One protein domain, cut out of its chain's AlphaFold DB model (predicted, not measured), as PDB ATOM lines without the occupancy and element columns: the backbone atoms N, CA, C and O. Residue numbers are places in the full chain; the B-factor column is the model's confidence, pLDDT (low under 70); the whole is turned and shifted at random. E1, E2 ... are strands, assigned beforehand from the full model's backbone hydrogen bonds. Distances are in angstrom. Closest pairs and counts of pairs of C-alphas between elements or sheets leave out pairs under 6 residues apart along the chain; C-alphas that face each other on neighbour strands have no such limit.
ATOM      1  N   PRO A   2     210.100 229.120  93.907       47.03
ATOM      2  CA  PRO A   2     211.165 229.193  92.921       47.03
ATOM      3  C   PRO A   2     210.784 228.288  91.749       47.03
ATOM      4  O   PRO A   2     210.737 227.065  91.875       47.03
ATOM      5  N   LEU A   3     210.451 228.923  90.627       51.56
ATOM      6  CA  LEU A   3     210.455 228.281  89.325       51.56
ATOM      7  C   LEU A   3     211.884 227.802  89.050       51.56
ATOM      8  O   LEU A   3     212.822 228.590  89.121       51.56
ATOM      9  N   THR A   4     212.006 226.503  88.780       51.44
ATOM     10  CA  THR A   4     212.948 225.900  87.827       51.44
ATOM     11  C   THR A   4     214.271 226.649  87.649       51.44
ATOM     12  O   THR A   4     214.383 227.543  86.810       51.44
ATOM     13  N   THR A   5     215.312 226.229  88.369       51.41
ATOM     14  CA  THR A   5     216.682 226.487  87.920       51.41
ATOM     15  C   THR A   5     216.818 225.896  86.520       51.41
ATOM     16  O   THR A   5     216.714 224.683  86.344       51.41
ATOM     17  N   SER A   6     216.987 226.766  85.525       50.78
ATOM     18  CA  SER A   6     217.284 226.432  84.133       50.78
ATOM     19  C   SER A   6     218.594 225.647  84.028       50.78
ATOM     20  O   SER A   6     219.659 226.197  83.771       50.78
ATOM     21  N   GLY A   7     218.490 224.343  84.229       57.41
ATOM     22  CA  GLY A   7     219.425 223.305  83.825       57.41
ATOM     23  C   GLY A   7     218.565 222.067  83.621       57.41
ATOM     24  O   GLY A   7     217.946 221.611  84.574       57.41
ATOM     25  N   THR A   8     218.410 221.635  82.371       72.56
ATOM     26  CA  THR A   8     217.378 220.717  81.857       72.56
ATOM     27  C   THR A   8     217.051 219.565  82.818       72.56
ATOM     28  O   THR A   8     217.731 218.539  82.822       72.56
ATOM     29  N   ALA A   9     216.021 219.748  83.652       87.06
ATOM     30  CA  ALA A   9     215.534 218.714  84.552       87.06
ATOM     31  C   ALA A   9     214.925 217.606  83.693       87.06
ATOM     32  O   ALA A   9     213.861 217.783  83.106       87.06
ATOM     33  N   ALA A  10     215.645 216.498  83.582       92.94
ATOM     34  CA  ALA A  10     215.286 215.362  82.755       92.94
ATOM     35  C   ALA A  10     215.626 214.083  83.515       92.94
ATOM     36  O   ALA A  10     216.544 214.065  84.341       92.94
ATOM     37  N   CYS A  11     214.905 213.004  83.236       93.94
ATOM     38  CA  CYS A  11     215.192 211.703  83.818       93.94
ATOM     39  C   CYS A  11     216.666 211.311  83.615       93.94
ATOM     40  O   CYS A  11     217.324 210.961  84.586       93.94
ATOM     41  N   SER A  12     217.243 211.500  82.428       92.38
ATOM     42  CA  SER A  12     218.637 211.126  82.141       92.38
ATOM     43  C   SER A  12     219.700 211.797  83.018       92.38
ATOM     44  O   SER A  12     220.814 211.291  83.095       92.38
ATOM     45  N   SER A  13     219.397 212.940  83.639       92.00
ATOM     46  CA  SER A  13     220.307 213.674  84.535       92.00
ATOM     47  C   SER A  13     219.918 213.558  86.016       92.00
ATOM     48  O   SER A  13     220.548 214.177  86.875       92.00
ATOM     49  N   CYS A  14     218.886 212.775  86.330       93.94
ATOM     50  CA  CYS A  14     218.310 212.647  87.662       93.94
ATOM     51  C   CYS A  14     218.846 211.404  88.388       93.94
ATOM     52  O   CYS A  14     218.851 210.311  87.826       93.94
ATOM     53  N   LYS A  15     219.199 211.526  89.676       94.19
ATOM     54  CA  LYS A  15     219.703 210.406  90.501       94.19
ATOM     55  C   LYS A  15     218.709 209.246  90.658       94.19
ATOM     56  O   LYS A  15     219.084 208.158  91.074       94.19
ATOM     57  N   PHE A  16     217.428 209.505  90.398       94.94
ATOM     58  CA  PHE A  16     216.347 208.527  90.511       94.94
ATOM     59  C   PHE A  16     216.082 207.763  89.211       94.94
ATOM     60  O   PHE A  16     215.186 206.919  89.184       94.94
ATOM     61  N   PHE A  17     216.774 208.092  88.121       94.56
ATOM     62  CA  PHE A  17     216.586 207.410  86.850       94.56
ATOM     63  C   PHE A  17     217.450 206.160  86.766       94.56
ATOM     64  O   PHE A  17     218.653 206.196  87.012       94.56
ATOM     65  N   ASP A  18     216.810 205.061  86.399       94.06
ATOM     66  CA  ASP A  18     217.429 203.753  86.244       94.06
ATOM     67  C   ASP A  18     217.327 203.321  84.776       94.06
ATOM     68  O   ASP A  18     216.237 203.023  84.276       94.06
ATOM     69  N   ALA A  19     218.456 203.352  84.065       90.88
ATOM     70  CA  ALA A  19     218.555 202.958  82.663       90.88
ATOM     71  C   ALA A  19     218.725 201.433  82.550       90.88
ATOM     72  O   ALA A  19     219.836 200.913  82.410       90.88
ATOM     73  N   GLU A  20     217.612 200.699  82.622       80.69
ATOM     74  CA  GLU A  20     217.628 199.237  82.522       80.69
ATOM     75  C   GLU A  20     218.183 198.767  81.162       80.69
ATOM     76  O   GLU A  20     217.690 199.130  80.093       80.69
ATOM     77  N   GLY A  21     219.211 197.911  81.194       72.06
ATOM     78  CA  GLY A  21     219.750 197.258  79.995       72.06
ATOM     79  C   GLY A  21     220.627 198.141  79.099       72.06
ATOM     80  O   GLY A  21     220.828 197.799  77.935       72.06
ATOM     81  N   GLY A  22     221.141 199.268  79.605       67.06
ATOM     82  CA  GLY A  22     222.095 200.124  78.883       67.06
ATOM     83  C   GLY A  22     221.486 200.972  77.759       67.06
ATOM     84  O   GLY A  22     222.206 201.720  77.098       67.06
ATOM     85  N   ASN A  23     220.169 200.897  77.549       70.62
ATOM     86  CA  ASN A  23     219.459 201.824  76.680       70.62
ATOM     87  C   ASN A  23     219.236 203.138  77.437       70.62
ATOM     88  O   ASN A  23     218.465 203.193  78.386       70.62
ATOM     89  N   THR A  24     219.898 204.206  77.004       74.81
ATOM     90  CA  THR A  24     219.806 205.515  77.661       74.81
ATOM     91  C   THR A  24     218.576 206.319  77.252       74.81
ATOM     92  O   THR A  24     218.376 207.393  77.801       74.81
ATOM     93  N   ALA A  25     217.745 205.842  76.315       87.88
ATOM     94  CA  ALA A  25     216.553 206.562  75.855       87.88
ATOM     95  C   ALA A  25     215.295 206.257  76.685       87.88
ATOM     96  O   ALA A  25     214.398 207.098  76.772       87.88
ATOM     97  N   LEU A  26     215.220 205.064  77.284       92.50
ATOM     98  CA  LEU A  26     214.109 204.617  78.121       92.50
ATOM     99  C   LEU A  26     214.653 204.036  79.420       92.50
ATOM    100  O   LEU A  26     215.605 203.263  79.401       92.50
ATOM    101  N   GLY A  27     214.001 204.343  80.531       94.31
ATOM    102  CA  GLY A  27     214.358 203.785  81.829       94.31
ATOM    103  C   GLY A  27     213.201 203.874  82.805       94.31
ATOM    104  O   GLY A  27     212.054 204.067  82.399       94.31
ATOM    105  N   LEU A  28     213.494 203.731  84.090       95.56
ATOM    106  CA  LEU A  28     212.505 203.781  85.159       95.56
ATOM    107  C   LEU A  28     212.744 205.007  86.041       95.56
ATOM    108  O   LEU A  28     213.873 205.299  86.429       95.56
ATOM    109  N   CYS A  29     211.671 205.714  86.399       95.81
ATOM    110  CA  CYS A  29     211.723 206.758  87.421       95.81
ATOM    111  C   CYS A  29     211.493 206.130  88.801       95.81
ATOM    112  O   CYS A  29     210.353 205.850  89.172       95.81
ATOM    113  N   ARG A  30     212.564 205.920  89.574       96.06
ATOM    114  CA  ARG A  30     212.508 205.291  90.908       96.06
ATOM    115  C   ARG A  30     212.006 206.222  92.018       96.06
ATOM    116  O   ARG A  30     211.825 205.767  93.141       96.06
ATOM    117  N   TYR A  31     211.764 207.499  91.712       96.56
ATOM    118  CA  TYR A  31     211.097 208.420  92.634       96.56
ATOM    119  C   TYR A  31     209.615 208.061  92.807       96.56
ATOM    120  O   TYR A  31     209.099 208.043  93.921       96.56
ATOM    121  N   ASN A  32     208.938 207.744  91.700       95.06
ATOM    122  CA  ASN A  32     207.551 207.301  91.744       95.06
ATOM    123  C   ASN A  32     207.496 205.824  92.149       95.06
ATOM    124  O   ASN A  32     208.340 205.053  91.697       95.06
ATOM    125  N   PRO A  33     206.528 205.400  92.974       94.75
ATOM    126  CA  PRO A  33     206.356 203.993  93.309       94.75
ATOM    127  C   PRO A  33     205.910 203.175  92.082       94.75
ATOM    128  O   PRO A  33     205.384 203.737  91.115       94.75
ATOM    129  N   PRO A  34     206.078 201.841  92.114       94.50
ATOM    130  CA  PRO A  34     205.532 200.976  91.081       94.50
ATOM    131  C   PRO A  34     204.001 201.032  91.073       94.50
ATOM    132  O   PRO A  34     203.359 201.244  92.103       94.50
ATOM    133  N   ILE A  35     203.412 200.793  89.905       93.75
ATOM    134  CA  ILE A  35     201.964 200.793  89.708       93.75
ATOM    135  C   ILE A  35     201.411 199.400  90.027       93.75
ATOM    136  O   ILE A  35     201.903 198.385  89.517       93.75
ATOM    137  N   SER A  36     200.365 199.360  90.855       92.06
ATOM    138  CA  SER A  36     199.612 198.144  91.163       92.06
ATOM    139  C   SER A  36     199.063 197.501  89.893       92.06
ATOM    140  O   SER A  36     198.551 198.179  89.004       92.06
ATOM    141  N   GLN A  37     199.162 196.181  89.810       91.31
ATOM    142  CA  GLN A  37     198.653 195.426  88.673       91.31
ATOM    143  C   GLN A  37     197.177 195.051  88.875       91.31
ATOM    144  O   GLN A  37     196.727 194.943  90.018       91.31
ATOM    145  N   PRO A  38     196.412 194.827  87.788       87.31
ATOM    146  CA  PRO A  38     194.992 194.475  87.875       87.31
ATOM    147  C   PRO A  38     194.717 193.227  88.725       87.31
ATOM    148  O   PRO A  38     193.668 193.122  89.358       87.31
ATOM    149  N   THR A  39     195.659 192.285  88.754       81.69
ATOM    150  CA  THR A  39     195.629 191.121  89.637       81.69
ATOM    151  C   THR A  39     196.447 191.435  90.890       81.69
ATOM    152  O   THR A  39     197.676 191.488  90.856       81.69
ATOM    153  N   GLY A  40     195.761 191.654  92.016       73.94
ATOM    154  CA  GLY A  40     196.366 192.107  93.279       73.94
ATOM    155  C   GLY A  40     197.402 191.165  93.911       73.94
ATOM    156  O   GLY A  40     198.022 191.537  94.900       73.94
ATOM    157  N   GLU A  41     197.610 189.973  93.348       78.06
ATOM    158  CA  GLU A  41     198.639 189.019  93.789       78.06
ATOM    159  C   GLU A  41     199.973 189.168  93.043       78.06
ATOM    160  O   GLU A  41     200.954 188.505  93.376       78.06
ATOM    161  N   THR A  42     200.033 190.028  92.024       84.94
ATOM    162  CA  THR A  42     201.266 190.271  91.266       84.94
ATOM    163  C   THR A  42     202.012 191.494  91.793       84.94
ATOM    164  O   THR A  42     201.414 192.457  92.277       84.94
ATOM    165  N   ALA A  43     203.345 191.456  91.718       89.75
ATOM    166  CA  ALA A  43     204.180 192.581  92.117       89.75
ATOM    167  C   ALA A  43     203.857 193.832  91.280       89.75
ATOM    168  O   ALA A  43     203.565 193.741  90.087       89.75
ATOM    169  N   GLY A  44     203.941 195.008  91.905       92.44
ATOM    170  CA  GLY A  44     203.804 196.275  91.195       92.44
ATOM    171  C   GLY A  44     204.896 196.441  90.136       92.44
ATOM    172  O   GLY A  44     206.034 196.008  90.327       92.44
ATOM    173  N   VAL A  45     204.558 197.106  89.033       92.81
ATOM    174  CA  VAL A  45     205.481 197.328  87.913       92.81
ATOM    175  C   VAL A  45     205.810 198.809  87.815       92.81
ATOM    176  O   VAL A  45     204.916 199.655  87.804       92.81
ATOM    177  N   TRP A  46     207.097 199.138  87.728       93.75
ATOM    178  CA  TRP A  46     207.504 200.498  87.395       93.75
ATOM    179  C   TRP A  46     207.210 200.789  85.920       93.75
ATOM    180  O   TRP A  46     207.641 200.025  85.053       93.75
ATOM    181  N   PRO A  47     206.507 201.888  85.605       92.88
ATOM    182  CA  PRO A  47     206.330 202.303  84.225       92.88
ATOM    183  C   PRO A  47     207.659 202.794  83.644       92.88
ATOM    184  O   PRO A  47     208.459 203.439  84.330       92.88
ATOM    185  N   LYS A  48     207.865 202.527  82.353       94.50
ATOM    186  CA  LYS A  48     208.979 203.109  81.603       94.50
ATOM    187  C   LYS A  48     208.711 204.582  81.318       94.50
ATOM    188  O   LYS A  48     207.594 204.950  80.963       94.50
ATOM    189  N   VAL A  49     209.756 205.388  81.436       94.62
ATOM    190  CA  VAL A  49     209.780 206.814  81.108       94.62
ATOM    191  C   VAL A  49     210.856 207.081  80.066       94.62
ATOM    192  O   VAL A  49     211.835 206.332  79.959       94.62
ATOM    193  N   ASN A  50     210.679 208.145  79.293       94.62
ATOM    194  CA  ASN A  50     211.711 208.642  78.401       94.62
ATOM    195  C   ASN A  50     212.818 209.335  79.207       94.62
ATOM    196  O   ASN A  50     212.562 209.981  80.220       94.62
ATOM    197  N   ALA A  51     214.054 209.255  78.729       92.88
ATOM    198  CA  ALA A  51     215.175 209.994  79.301       92.88
ATOM    199  C   ALA A  51     214.938 211.509  79.401       92.88
ATOM    200  O   ALA A  51     215.467 212.141  80.313       92.88
ATOM    201  N   MET A  52     214.144 212.085  78.499       93.00
ATOM    202  CA  MET A  52     213.802 213.511  78.487       93.00
ATOM    203  C   MET A  52     212.558 213.856  79.319       93.00
ATOM    204  O   MET A  52     212.214 215.034  79.415       93.00
ATOM    205  N   ASP A  53     211.885 212.870  79.921       93.94
ATOM    206  CA  ASP A  53     210.715 213.127  80.763       93.94
ATOM    207  C   ASP A  53     211.099 213.819  82.077       93.94
ATOM    208  O   ASP A  53     212.240 213.768  82.546       93.94
ATOM    209  N   TRP A  54     210.098 214.437  82.706       93.12
ATOM    210  CA  TRP A  54     210.217 215.059  84.018       93.12
ATOM    211  C   TRP A  54     208.930 214.869  84.826       93.12
ATOM    212  O   TRP A  54     207.845 215.247  84.394       93.12
ATOM    213  N   CYS A  55     209.056 214.294  86.027       93.88
ATOM    214  CA  CYS A  55     207.919 213.971  86.897       93.88
ATOM    215  C   CYS A  55     207.572 215.060  87.931       93.88
ATOM    216  O   CYS A  55     206.763 214.818  88.820       93.88
ATOM    217  N   GLY A  56     208.205 216.236  87.865       92.75
ATOM    218  CA  GLY A  56     208.069 217.289  88.881       92.75
ATOM    219  C   GLY A  56     209.078 217.190  90.031       92.75
ATOM    220  O   GLY A  56     209.284 218.172  90.741       92.75
TER     221      GLY A  56
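This is residues 2 to 56 of the 63 residues of an uncharacterized protein of Tanticharoenia sakaeratensis NBRC 103193 (UniProt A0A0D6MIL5). This domain has little regular structure: long loops spread from a small hairpin of two short strands, E1 and E2, with residues 30 to 47 reaching towards one end and the first printed residues towards the other. Residues 17 to 18 pair antiparallel with residues 28 to 29 of E1, tying the first long stretch to the sheet. The printed part has 55 residues, no named helix and two antiparallel strands, in order E1 - E2; the class is all strand, with 7 residues in named elements. It is loose, with a radius of gyration of the C-alphas of 13.2 A, and flat, spanning 43 by 29 by 14 A.

Pass residues 2 to 25 and find C-alpha 26 at (214.109, 204.617, 78.121); from there E1 runs 9.8 A to Cys 29. E2, residues 48 to 50, ends at C-alpha 50 at (211.711, 208.642, 78.401).

E1 and E2 form a hairpin, antiparallel at 113 degrees between their directions. C-alphas 26 and 50 face each other at 4.7 A. Look at N 49 and O 27, within hydrogen-bond range at 2.8 A.

The C-alphas farthest apart, of Ser 6 and Glu 41, are 42.9 A apart. The printed part has no cut; the link from E1 to E2 is long. Residues 2 to 7 and 22 have pLDDT under 70.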